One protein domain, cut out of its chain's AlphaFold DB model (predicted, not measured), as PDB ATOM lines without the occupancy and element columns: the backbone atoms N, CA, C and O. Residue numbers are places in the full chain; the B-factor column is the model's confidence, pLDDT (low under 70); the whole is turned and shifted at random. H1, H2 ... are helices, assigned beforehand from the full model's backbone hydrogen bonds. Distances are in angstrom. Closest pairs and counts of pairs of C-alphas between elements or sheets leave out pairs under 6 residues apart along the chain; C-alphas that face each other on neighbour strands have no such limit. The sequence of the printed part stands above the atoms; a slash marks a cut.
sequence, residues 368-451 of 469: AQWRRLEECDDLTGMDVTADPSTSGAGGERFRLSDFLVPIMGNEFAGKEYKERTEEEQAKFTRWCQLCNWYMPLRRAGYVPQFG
ATOM      1  N   ALA A 368     105.674  46.677  78.702       92.38
ATOM      2  CA  ALA A 368     104.644  45.863  79.339       92.38
ATOM      3  C   ALA A 368     103.816  45.088  78.302       92.38
ATOM      4  O   ALA A 368     103.549  43.899  78.476       92.38
ATOM      5  N   GLN A 369     103.440  45.740  77.201       93.75
ATOM      6  CA  GLN A 369     102.703  45.117  76.104       93.75
ATOM      7  C   GLN A 369     103.522  44.028  75.410       93.75
ATOM      8  O   GLN A 369     102.980  42.965  75.110       93.75
ATOM      9  N   TRP A 370     104.813  44.272  75.177       94.62
ATOM     10  CA  TRP A 370     105.714  43.292  74.578       94.62
ATOM     11  C   TRP A 370     105.848  42.052  75.455       94.62
ATOM     12  O   TRP A 370     105.619  40.945  74.978       94.62
ATOM     13  N   ARG A 371     106.141  42.233  76.748       93.75
ATOM     14  CA  ARG A 371     106.261  41.112  77.693       93.75
ATOM     15  C   ARG A 371     104.983  40.290  77.773       93.75
ATOM     16  O   ARG A 371     105.050  39.072  77.810       93.75
ATOM     17  N   ARG A 372     103.816  40.934  77.721       93.38
ATOM     18  CA  ARG A 372     102.533  40.222  77.729       93.38
ATOM     19  C   ARG A 372     102.312  39.370  76.473       93.38
ATOM     20  O   ARG A 372     101.642  38.345  76.544       93.38
ATOM     21  N   LEU A 373     102.861  39.778  75.326       94.56
ATOM     22  CA  LEU A 373     102.861  38.962  74.107       94.56
ATOM     23  C   LEU A 373     103.861  37.803  74.201       94.56
ATOM     24  O   LEU A 373     103.553  36.715  73.732       94.56
ATOM     25  N   GLU A 374     105.008  38.000  74.855       93.69
ATOM     26  CA  GLU A 374     105.947  36.907  75.152       93.69
ATOM     27  C   GLU A 374     105.332  35.882  76.115       93.69
ATOM     28  O   GLU A 374     105.403  34.684  75.865       93.69
ATOM     29  N   GLU A 375     104.622  36.337  77.148       92.00
ATOM     30  CA  GLU A 375     103.848  35.461  78.035       92.00
ATOM     31  C   GLU A 375     102.778  34.666  77.265       92.00
ATOM     32  O   GLU A 375     102.459  33.540  77.644       92.00
ATOM     33  N   CYS A 376     102.229  35.210  76.170       91.75
ATOM     34  CA  CYS A 376     101.314  34.457  75.311       91.75
ATOM     35  C   CYS A 376     102.021  33.326  74.560       91.75
ATOM     36  O   CYS A 376     101.456  32.232  74.505       91.75
ATOM     37  N   ASP A 377     103.226  33.558  74.022       88.62
ATOM     38  CA  ASP A 377     104.040  32.497  73.399       88.62
ATOM     39  C   ASP A 377     104.239  31.346  74.407       88.62
ATOM     40  O   ASP A 377     103.964  30.185  74.096       88.62
ATOM     41  N   ASP A 378     104.624  31.683  75.644       89.94
ATOM     42  CA  ASP A 378     104.928  30.709  76.698       89.94
ATOM     43  C   ASP A 378     103.686  29.941  77.180       89.94
ATOM     44  O   ASP A 378     103.714  28.715  77.313       89.94
ATOM     45  N   LEU A 379     102.577  30.641  77.445       89.19
ATOM     46  CA  LEU A 379     101.365  30.038  78.013       89.19
ATOM     47  C   LEU A 379     100.572  29.214  76.997       89.19
ATOM     48  O   LEU A 379      99.927  28.236  77.376       89.19
ATOM     49  N   THR A 380     100.587  29.606  75.722       88.19
ATOM     50  CA  THR A 380      99.890  28.863  74.658       88.19
ATOM     51  C   THR A 380     100.753  27.759  74.051       88.19
ATOM     52  O   THR A 380     100.219  26.850  73.410       88.19
ATOM     53  N   GLY A 381     102.076  27.823  74.237       86.44
ATOM     54  CA  GLY A 381     103.037  26.962  73.552       86.44
ATOM     55  C   GLY A 381     103.108  27.217  72.040       86.44
ATOM     56  O   GLY A 381     103.615  26.369  71.305       86.44
ATOM     57  N   MET A 382     102.568  28.344  71.560       89.75
ATOM     58  CA  MET A 382     102.571  28.725  70.150       89.75
ATOM     59  C   MET A 382     103.800  29.586  69.851       89.75
ATOM     60  O   MET A 382     103.840  30.764  70.191       89.75
ATOM     61  N   ASP A 383     104.794  29.018  69.172       88.50
ATOM     62  CA  ASP A 383     105.980  29.767  68.748       88.50
ATOM     63  C   ASP A 383     105.690  30.579  67.473       88.50
ATOM     64  O   ASP A 383     105.552  30.032  66.374       88.50
ATOM     65  N   VAL A 384     105.648  31.908  67.600       90.06
ATOM     66  CA  VAL A 384     105.424  32.832  66.472       90.06
ATOM     67  C   VAL A 384     106.523  32.793  65.404       90.06
ATOM     68  O   VAL A 384     106.291  33.279  64.288       90.06
ATOM     69  N   THR A 385     107.700  32.251  65.723       91.62
ATOM     70  CA  THR A 385     108.852  32.117  64.819       91.62
ATOM     71  C   THR A 385     108.910  30.769  64.095       91.62
ATOM     72  O   THR A 385     109.598  30.666  63.077       91.62
ATOM     73  N   ALA A 386     108.144  29.774  64.546       90.75
ATOM     74  CA  ALA A 386     108.037  28.461  63.916       90.75
ATOM     75  C   ALA A 386     107.079  28.458  62.702       90.75
ATOM     76  O   ALA A 386     106.498  29.482  62.332       90.75
ATOM     77  N   ASP A 387     106.915  27.298  62.057       90.06
ATOM     78  CA  ASP A 387     106.057  27.142  60.876       90.06
ATOM     79  C   ASP A 387     104.597  27.517  61.207       90.06
ATOM     80  O   ASP A 387     103.960  26.865  62.041       90.06
ATOM     81  N   PRO A 388     103.997  28.527  60.548       88.81
ATOM     82  CA  PRO A 388     102.606  28.922  60.785       88.81
ATOM     83  C   PRO A 388     101.574  27.817  60.552       88.81
ATOM     84  O   PRO A 388     100.427  27.956  60.977       88.81
ATOM     85  N   SER A 389     101.925  26.766  59.813       88.25
ATOM     86  CA  SER A 389     101.035  25.643  59.532       88.25
ATOM     87  C   SER A 389     100.952  24.621  60.666       88.25
ATOM     88  O   SER A 389      99.965  23.887  60.702       88.25
ATOM     89  N   THR A 390     101.917  24.621  61.592       87.44
ATOM     90  CA  THR A 390     102.025  23.632  62.681       87.44
ATOM     91  C   THR A 390     102.287  24.235  64.068       87.44
ATOM     92  O   THR A 390     102.310  23.505  65.052       87.44
ATOM     93  N   SER A 391     102.470  25.554  64.179       87.62
ATOM     94  CA  SER A 391     102.723  26.280  65.442       87.62
ATOM     95  C   SER A 391     101.460  26.668  66.225       87.62
ATOM     96  O   SER A 391     101.524  27.454  67.167       87.62
ATOM     97  N   GLY A 392     100.289  26.170  65.830       85.12
ATOM     98  CA  GLY A 392      99.036  26.347  66.557       85.12
ATOM     99  C   GLY A 392      98.899  25.413  67.757       85.12
ATOM    100  O   GLY A 392      99.656  24.453  67.918       85.12
ATOM    101  N   ALA A 393      97.882  25.669  68.585       79.25
ATOM    102  CA  ALA A 393      97.543  24.804  69.711       79.25
ATOM    103  C   ALA A 393      97.373  23.346  69.243       79.25
ATOM    104  O   ALA A 393      96.651  23.069  68.287       79.25
ATOM    105  N   GLY A 394      98.079  22.412  69.886       78.75
ATOM    106  CA  GLY A 394      98.029  20.989  69.524       78.75
ATOM    107  C   GLY A 394      98.677  20.623  68.179       78.75
ATOM    108  O   GLY A 394      98.422  19.532  67.676       78.75
ATOM    109  N   GLY A 395      99.508  21.496  67.595       80.94
ATOM    110  CA  GLY A 395     100.171  21.252  66.307       80.94
ATOM    111  C   GLY A 395      99.339  21.657  65.086       80.94
ATOM    112  O   GLY A 395      99.666  21.281  63.958       80.94
ATOM    113  N   GLU A 396      98.242  22.388  65.296       87.62
ATOM    114  CA  GLU A 396      97.411  22.919  64.218       87.62
ATOM    115  C   GLU A 396      98.020  24.180  63.578       87.62
ATOM    116  O   GLU A 396      99.127  24.617  63.884       87.62
ATOM    117  N   ARG A 397      97.277  24.804  62.664       88.06
ATOM    118  CA  ARG A 397      97.657  26.084  62.067       88.06
ATOM    119  C   ARG A 397      97.574  27.207  63.102       88.06
ATOM    120  O   ARG A 397      96.553  27.344  63.769       88.06
ATOM    121  N   PHE A 398      98.581  28.078  63.140       89.88
ATOM    122  CA  PHE A 398      98.600  29.264  63.994       89.88
ATOM    123  C   PHE A 398      97.374  30.157  63.743       89.88
ATOM    124  O   PHE A 398      97.125  30.601  62.612       89.88
ATOM    125  N   ARG A 399      96.626  30.460  64.809       89.19
ATOM    126  CA  ARG A 399      95.497  31.396  64.800       89.19
ATOM    127  C   ARG A 399      95.702  32.464  65.858       89.19
ATOM    128  O   ARG A 399      95.980  32.171  67.014       89.19
ATOM    129  N   LEU A 400      95.489  33.714  65.460       89.31
ATOM    130  CA  LEU A 400      95.683  34.857  66.347       89.31
ATOM    131  C   LEU A 400      94.653  34.907  67.491       89.31
ATOM    132  O   LEU A 400      94.960  35.412  68.565       89.31
ATOM    133  N   SER A 401      93.446  34.369  67.274       87.38
ATOM    134  CA  SER A 401      92.433  34.208  68.326       87.38
ATOM    135  C   SER A 401      92.916  33.327  69.469       87.38
ATOM    136  O   SER A 401      92.630  33.634  70.620       87.38
ATOM    137  N   ASP A 402      93.651  32.270  69.129       88.56
ATOM    138  CA  ASP A 402      94.081  31.229  70.059       88.56
ATOM    139  C   ASP A 402      95.355  31.692  70.774       88.56
ATOM    140  O   ASP A 402      95.475  31.565  71.988       88.56
ATOM    141  N   PHE A 403      96.246  32.357  70.032       91.31
ATOM    142  CA  PHE A 403      97.440  33.000  70.572       91.31
ATOM    143  C   PHE A 403      97.123  34.037  71.661       91.31
ATOM    144  O   PHE A 403      97.781  34.090  72.693       91.31
ATOM    145  N   LEU A 404      96.087  34.856  71.454       92.56
ATOM    146  CA  LEU A 404      95.716  35.926  72.386       92.56
ATOM    147  C   LEU A 404      94.816  35.456  73.544       92.56
ATOM    148  O   LEU A 404      94.379  36.289  74.343       92.56
ATOM    149  N   VAL A 405      94.544  34.153  73.678       90.50
ATOM    150  CA  VAL A 405      93.721  33.589  74.765       90.50
ATOM    151  C   VAL A 405      94.170  34.026  76.161       90.50
ATOM    152  O   VAL A 405      93.299  34.435  76.929       90.50
ATOM    153  N   PRO A 406      95.469  34.038  76.519       90.50
ATOM    154  CA  PRO A 406      95.893  34.459  77.858       90.50
ATOM    155  C   PRO A 406      95.521  35.910  78.204       90.50
ATOM    156  O   PRO A 406      95.387  36.267  79.371       90.50
ATOM    157  N   ILE A 407      95.324  36.759  77.192       89.81
ATOM    158  CA  ILE A 407      94.962  38.173  77.351       89.81
ATOM    159  C   ILE A 407      93.445  38.379  77.276       89.81
ATOM    160  O   ILE A 407      92.883  39.254  77.949       89.81
ATOM    161  N   MET A 408      92.787  37.617  76.405       87.44
ATOM    162  CA  MET A 408      91.370  37.772  76.085       87.44
ATOM    163  C   MET A 408      90.457  36.886  76.941       87.44
ATOM    164  O   MET A 408      89.275  37.189  77.060       87.44
ATOM    165  N   GLY A 409      90.999  35.837  77.562       85.81
ATOM    166  CA  GLY A 409      90.268  34.815  78.305       85.81
ATOM    167  C   GLY A 409      89.840  33.631  77.429       85.81
ATOM    168  O   GLY A 409      89.628  33.759  76.223       85.81
ATOM    169  N   ASN A 410      89.674  32.457  78.049       81.56
ATOM    170  CA  ASN A 410      89.290  31.219  77.353       81.56
ATOM    171  C   ASN A 410      87.917  31.315  76.670       81.56
ATOM    172  O   ASN A 410      87.717  30.758  75.593       81.56
ATOM    173  N   GLU A 411      86.981  32.051  77.272       77.69
ATOM    174  CA  GLU A 411      85.643  32.254  76.708       77.69
ATOM    175  C   GLU A 411      85.692  32.995  75.367       77.69
ATOM    176  O   GLU A 411      84.883  32.728  74.483       77.69
ATOM    177  N   PHE A 412      86.673  33.877  75.168       82.06
ATOM    178  CA  PHE A 412      86.813  34.642  73.933       82.06
ATOM    179  C   PHE A 412      87.212  33.775  72.729       82.06
ATOM    180  O   PHE A 412      86.703  33.989  71.625       82.06
ATOM    181  N   ALA A 413      88.102  32.792  72.913       73.81
ATOM    182  CA  ALA A 413      88.531  31.918  71.815       73.81
ATOM    183  C   ALA A 413      87.418  30.999  71.307       73.81
ATOM    184  O   ALA A 413      87.394  30.678  70.120       73.81
ATOM    185  N   GLY A 414      86.485  30.612  72.183       72.62
ATOM    186  CA  GLY A 414      85.337  29.783  71.820       72.62
ATOM    187  C   GLY A 414      84.198  30.540  71.129       72.62
ATOM    188  O   GLY A 414      83.415  29.914  70.420       72.62
ATOM    189  N   LYS A 415      84.102  31.867  71.305       80.69
ATOM    190  CA  LYS A 415      83.026  32.694  70.732       80.69
ATOM    191  C   LYS A 415      83.233  32.954  69.241       80.69
ATOM    192  O   LYS A 415      84.290  33.453  68.816       80.69
ATOM    193  N   GLU A 416      82.182  32.725  68.453       75.31
ATOM    194  CA  GLU A 416      82.151  33.189  67.067       75.31
ATOM    195  C   GLU A 416      82.207  34.720  67.014       75.31
ATOM    196  O   GLU A 416      81.729  35.414  67.907       75.31
ATOM    197  N   TYR A 417      82.770  35.279  65.937       70.62
ATOM    198  CA  TYR A 417      82.970  36.730  65.813       70.62
ATOM    199  C   TYR A 417      81.691  37.548  66.071       70.62
ATOM    200  O   TYR A 417      81.763  38.628  66.645       70.62
ATOM    201  N   LYS A 418      80.525  37.032  65.661       74.94
ATOM    202  CA  LYS A 418      79.223  37.702  65.809       74.94
ATOM    203  C   LYS A 418      78.689  37.722  67.242       74.94
ATOM    204  O   LYS A 418      77.793  38.501  67.528       74.94
ATOM    205  N   GLU A 419      79.208  36.862  68.109       79.56
ATOM    206  CA  GLU A 419      78.792  36.730  69.509       79.56
ATOM    207  C   GLU A 419      79.672  37.567  70.450       79.56
ATOM    208  O   GLU A 419      79.437  37.603  71.655       79.56
ATOM    209  N   ARG A 420      80.700  38.230  69.902       82.06
ATOM    210  CA  ARG A 420      81.639  39.065  70.654       82.06
ATOM    211  C   ARG A 420      81.057  40.448  70.889       82.06
ATOM    212  O   ARG A 420      80.573  41.070  69.940       82.06
ATOM    213  N   THR A 421      81.185  40.946  72.115       81.69
ATOM    214  CA  THR A 421      80.790  42.320  72.454       81.69
ATOM    215  C   THR A 421      81.675  43.338  71.731       81.69
ATOM    216  O   THR A 421      82.774  43.017  71.268       81.69
ATOM    217  N   GLU A 422      81.215  44.583  71.619       76.19
ATOM    218  CA  GLU A 422      82.002  45.652  70.992       76.19
ATOM    219  C   GLU A 422      83.320  45.897  71.736       76.19
ATOM    220  O   GLU A 422      84.370  46.015  71.102       76.19
ATOM    221  N   GLU A 423      83.299  45.840  73.069       80.25
ATOM    222  CA  GLU A 423      84.492  45.927  73.918       80.25
ATOM    223  C   GLU A 423      85.484  44.781  73.639       80.25
ATOM    224  O   GLU A 423      86.684  45.011  73.471       80.25
ATOM    225  N   GLU A 424      84.999  43.539  73.512       83.31
ATOM    226  CA  GLU A 424      85.832  42.379  73.163       83.31
ATOM    227  C   GLU A 424      86.457  42.535  71.765       83.31
ATOM    228  O   GLU A 424      87.635  42.220  71.564       83.31
ATOM    229  N   GLN A 425      85.694  43.040  70.790       81.69
ATOM    230  CA  GLN A 425      86.181  43.292  69.431       81.69
ATOM    231  C   GLN A 425      87.213  44.428  69.387       81.69
ATOM    232  O   GLN A 425      88.223  44.307  68.682       81.69
ATOM    233  N   ALA A 426      86.993  45.508  70.139       80.69
ATOM    234  CA  ALA A 426      87.913  46.635  70.251       80.69
ATOM    235  C   ALA A 426      89.230  46.200  70.908       80.69
ATOM    236  O   ALA A 426      90.309  46.404  70.338       80.69
ATOM    237  N   LYS A 427      89.144  45.483  72.038       85.75
ATOM    238  CA  LYS A 427      90.297  44.907  72.742       85.75
ATOM    239  C   LYS A 427      91.082  43.953  71.840       85.75
ATOM    240  O   LYS A 427      92.301  44.080  71.734       85.75
ATOM    241  N   PHE A 428      90.406  43.048  71.130       87.88
ATOM    242  CA  PHE A 428      91.064  42.136  70.188       87.88
ATOM    243  C   PHE A 428      91.758  42.885  69.049       87.88
ATOM    244  O   PHE A 428      92.905  42.587  68.720       87.88
ATOM    245  N   THR A 429      91.092  43.886  68.466       85.00
ATOM    246  CA  THR A 429      91.649  44.704  67.380       85.00
ATOM    247  C   THR A 429      92.908  45.441  67.834       85.00
ATOM    248  O   THR A 429      93.895  45.462  67.096       85.00
ATOM    249  N   ARG A 430      92.916  45.983  69.058       86.06
ATOM    250  CA  ARG A 430      94.094  46.617  69.669       86.06
ATOM    251  C   ARG A 430      95.269  45.644  69.767       86.06
ATOM    252  O   ARG A 430      96.356  45.961  69.295       86.06
ATOM    253  N   TRP A 431      95.060  44.445  70.307       90.56
ATOM    254  CA  TRP A 431      96.129  43.443  70.399       90.56
ATOM    255  C   TRP A 431      96.597  42.951  69.026       90.56
ATOM    256  O   TRP A 431      97.797  42.809  68.816       90.56
ATOM    257  N   CYS A 432      95.698  42.814  68.048       89.06
ATOM    258  CA  CYS A 432      96.081  42.517  66.665       89.06
ATOM    259  C   CYS A 432      97.001  43.597  66.067       89.06
ATOM    260  O   CYS A 432      97.939  43.273  65.341       89.06
ATOM    261  N   GLN A 433      96.760  44.879  66.371       86.69
ATOM    262  CA  GLN A 433      97.633  45.971  65.930       86.69
ATOM    263  C   GLN A 433      99.033  45.869  66.546       86.69
ATOM    264  O   GLN A 433     100.013  46.099  65.841       86.69
ATOM    265  N   LEU A 434      99.143  45.468  67.815       91.56
ATOM    266  CA  LEU A 434     100.434  45.214  68.463       91.56
ATOM    267  C   LEU A 434     101.131  43.982  67.866       91.56
ATOM    268  O   LEU A 434     102.336  44.013  67.612       91.56
ATOM    269  N   CYS A 435     100.374  42.928  67.540       92.50
ATOM    270  CA  CYS A 435     100.896  41.738  66.865       92.50
ATOM    271  C   CYS A 435     101.484  42.037  65.479       92.50
ATOM    272  O   CYS A 435     102.424  41.352  65.073       92.50
ATOM    273  N   ASN A 436     101.003  43.080  64.782       91.06
ATOM    274  CA  ASN A 436     101.605  43.521  63.518       91.06
ATOM    275  C   ASN A 436     103.066  43.951  63.686       91.06
ATOM    276  O   ASN A 436     103.826  43.812  62.737       91.06
ATOM    277  N   TRP A 437     103.465  44.444  64.862       94.38
ATOM    278  CA  TRP A 437     104.862  44.735  65.191       94.38
ATOM    279  C   TRP A 437     105.568  43.520  65.789       94.38
ATOM    280  O   TRP A 437     106.652  43.156  65.338       94.38
ATOM    281  N   TYR A 438     104.946  42.877  66.779       95.44
ATOM    282  CA  TYR A 438     105.547  41.775  67.530       95.44
ATOM    283  C   TYR A 438     105.987  40.616  66.633       95.44
ATOM    284  O   TYR A 438     107.153  40.221  66.656       95.44
ATOM    285  N   MET A 439     105.083  40.097  65.795       94.88
ATOM    286  CA  MET A 439     105.368  38.887  65.025       94.88
ATOM    287  C   MET A 439     106.473  39.103  63.979       94.88
ATOM    288  O   MET A 439     107.402  38.294  63.951       94.88
ATOM    289  N   PRO A 440     106.447  40.156  63.130       95.25
ATOM    290  CA  PRO A 440     107.518  40.363  62.161       95.25
ATOM    291  C   PRO A 440     108.873  40.637  62.811       95.25
ATOM    292  O   PRO A 440     109.878  40.140  62.313       95.25
ATOM    293  N   LEU A 441     108.911  41.365  63.934       95.81
ATOM    294  CA  LEU A 441     110.154  41.623  64.663       95.81
ATOM    295  C   LEU A 441     110.741  40.336  65.261       95.81
ATOM    296  O   LEU A 441     111.924  40.065  65.054       95.81
ATOM    297  N   ARG A 442     109.922  39.503  65.917       95.38
ATOM    298  CA  ARG A 442     110.352  38.200  66.461       95.38
ATOM    299  C   ARG A 442     110.870  37.271  65.361       95.38
ATOM    300  O   ARG A 442     111.964  36.729  65.478       95.38
ATOM    301  N   ARG A 443     110.135  37.148  64.253       95.25
ATOM    302  CA  ARG A 443     110.523  36.326  63.086       95.25
ATOM    303  C   ARG A 443     111.798  36.809  62.400       95.25
ATOM    304  O   ARG A 443     112.522  36.009  61.818       95.25
ATOM    305  N   ALA A 444     112.068  38.108  62.470       93.75
ATOM    306  CA  ALA A 444     113.284  38.726  61.958       93.75
ATOM    307  C   ALA A 444     114.462  38.687  62.952       93.75
ATOM    308  O   ALA A 444     115.504  39.289  62.680       93.75
ATOM    309  N   GLY A 445     114.295  38.037  64.111       91.94
ATOM    310  CA  GLY A 445     115.314  37.947  65.156       91.94
ATOM    311  C   GLY A 445     115.637  39.282  65.832       91.94
ATOM    312  O   GLY A 445     116.724  39.434  66.387       91.94
ATOM    313  N   TYR A 446     114.739  40.269  65.764       93.25
ATOM    314  CA  TYR A 446     114.946  41.565  66.406       93.25
ATOM    315  C   TYR A 446     114.777  41.446  67.923       93.25
ATOM    316  O   TYR A 446     113.746  40.974  68.406       93.25
ATOM    317  N   VAL A 447     115.769  41.929  68.670       91.31
ATOM    318  CA  VAL A 447     115.723  42.002  70.134       91.31
ATOM    319  C   VAL A 447     115.365  43.434  70.535       91.31
ATOM    320  O   VAL A 447     116.170  44.340  70.299       91.31
ATOM    321  N   PRO A 448     114.175  43.676  71.112       91.94
ATOM    322  CA  PRO A 448     113.754  45.022  71.466       91.94
ATOM    323  C   PRO A 448     114.579  45.586  72.622       91.94
ATOM    324  O   PRO A 448     115.029  44.875  73.519       91.94
ATOM    325  N   GLN A 449     114.733  46.903  72.611       92.88
ATOM    326  CA  GLN A 449     115.278  47.679  73.717       92.88
ATOM    327  C   GLN A 449     114.185  48.629  74.198       92.88
ATOM    328  O   GLN A 449     113.418  49.128  73.378       92.88
ATOM    329  N   PHE A 450     114.103  48.895  75.499       92.12
ATOM    330  CA  PHE A 450     113.085  49.774  76.079       92.12
ATOM    331  C   PHE A 450     113.738  50.881  76.910       92.12
ATOM    332  O   PHE A 450     114.773  50.675  77.549       92.12
ATOM    333  N   GLY A 451     113.164  52.084  76.865       83.25
ATOM    334  CA  GLY A 451     113.731  53.259  77.522       83.25
ATOM    335  C   GLY A 451     113.450  53.314  79.021       83.25
ATOM    336  O   GLY A 451     112.400  53.806  79.398       83.25
TER     337      GLY A 451
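What this domain is: This is residues 368 to 451 of the 469 residues of the protein "Hypothetical protein" of Odontella aurita (UniProt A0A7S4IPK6). Long helix H5 runs the length of a flat domain, H1 about perpendicular to it; short H2 and H3 pack on H1, with H4 beyond. The printed part, 84 residues with helices H1 to H5 in order and no named strand, is all helix. It is compact, with radius of gyration of the C-alphas 13.0 A and spans 37 by 33 by 18 A.

Where its parts are: H5, residues 422 to 443, is 31.0 A long, from C-alpha 422 at (82.002, 45.652, 70.992). H1, residues 368 to 380, begins at (104.644, 45.863, 79.339). H2 is residues 400 to 403, H3 405 to 408, H4 410 to 414.

How they stand to each other: H5 and H1, about perpendicular at 86 degrees, only just touch, with 3 C-alpha pairs within 8 A; the closest, Tyr 438 and Trp 370, are 7.2 A apart. O i to N i+4 pairs are within hydrogen-bond range throughout H1, 16 of 18 in H5, 0 of 1 in H4, with 1 of 2 O i to N i+3.

The domain as a whole: The printed part has no cut. The link H1 to H2 is long. No printed residue is under 70 in pLDDT.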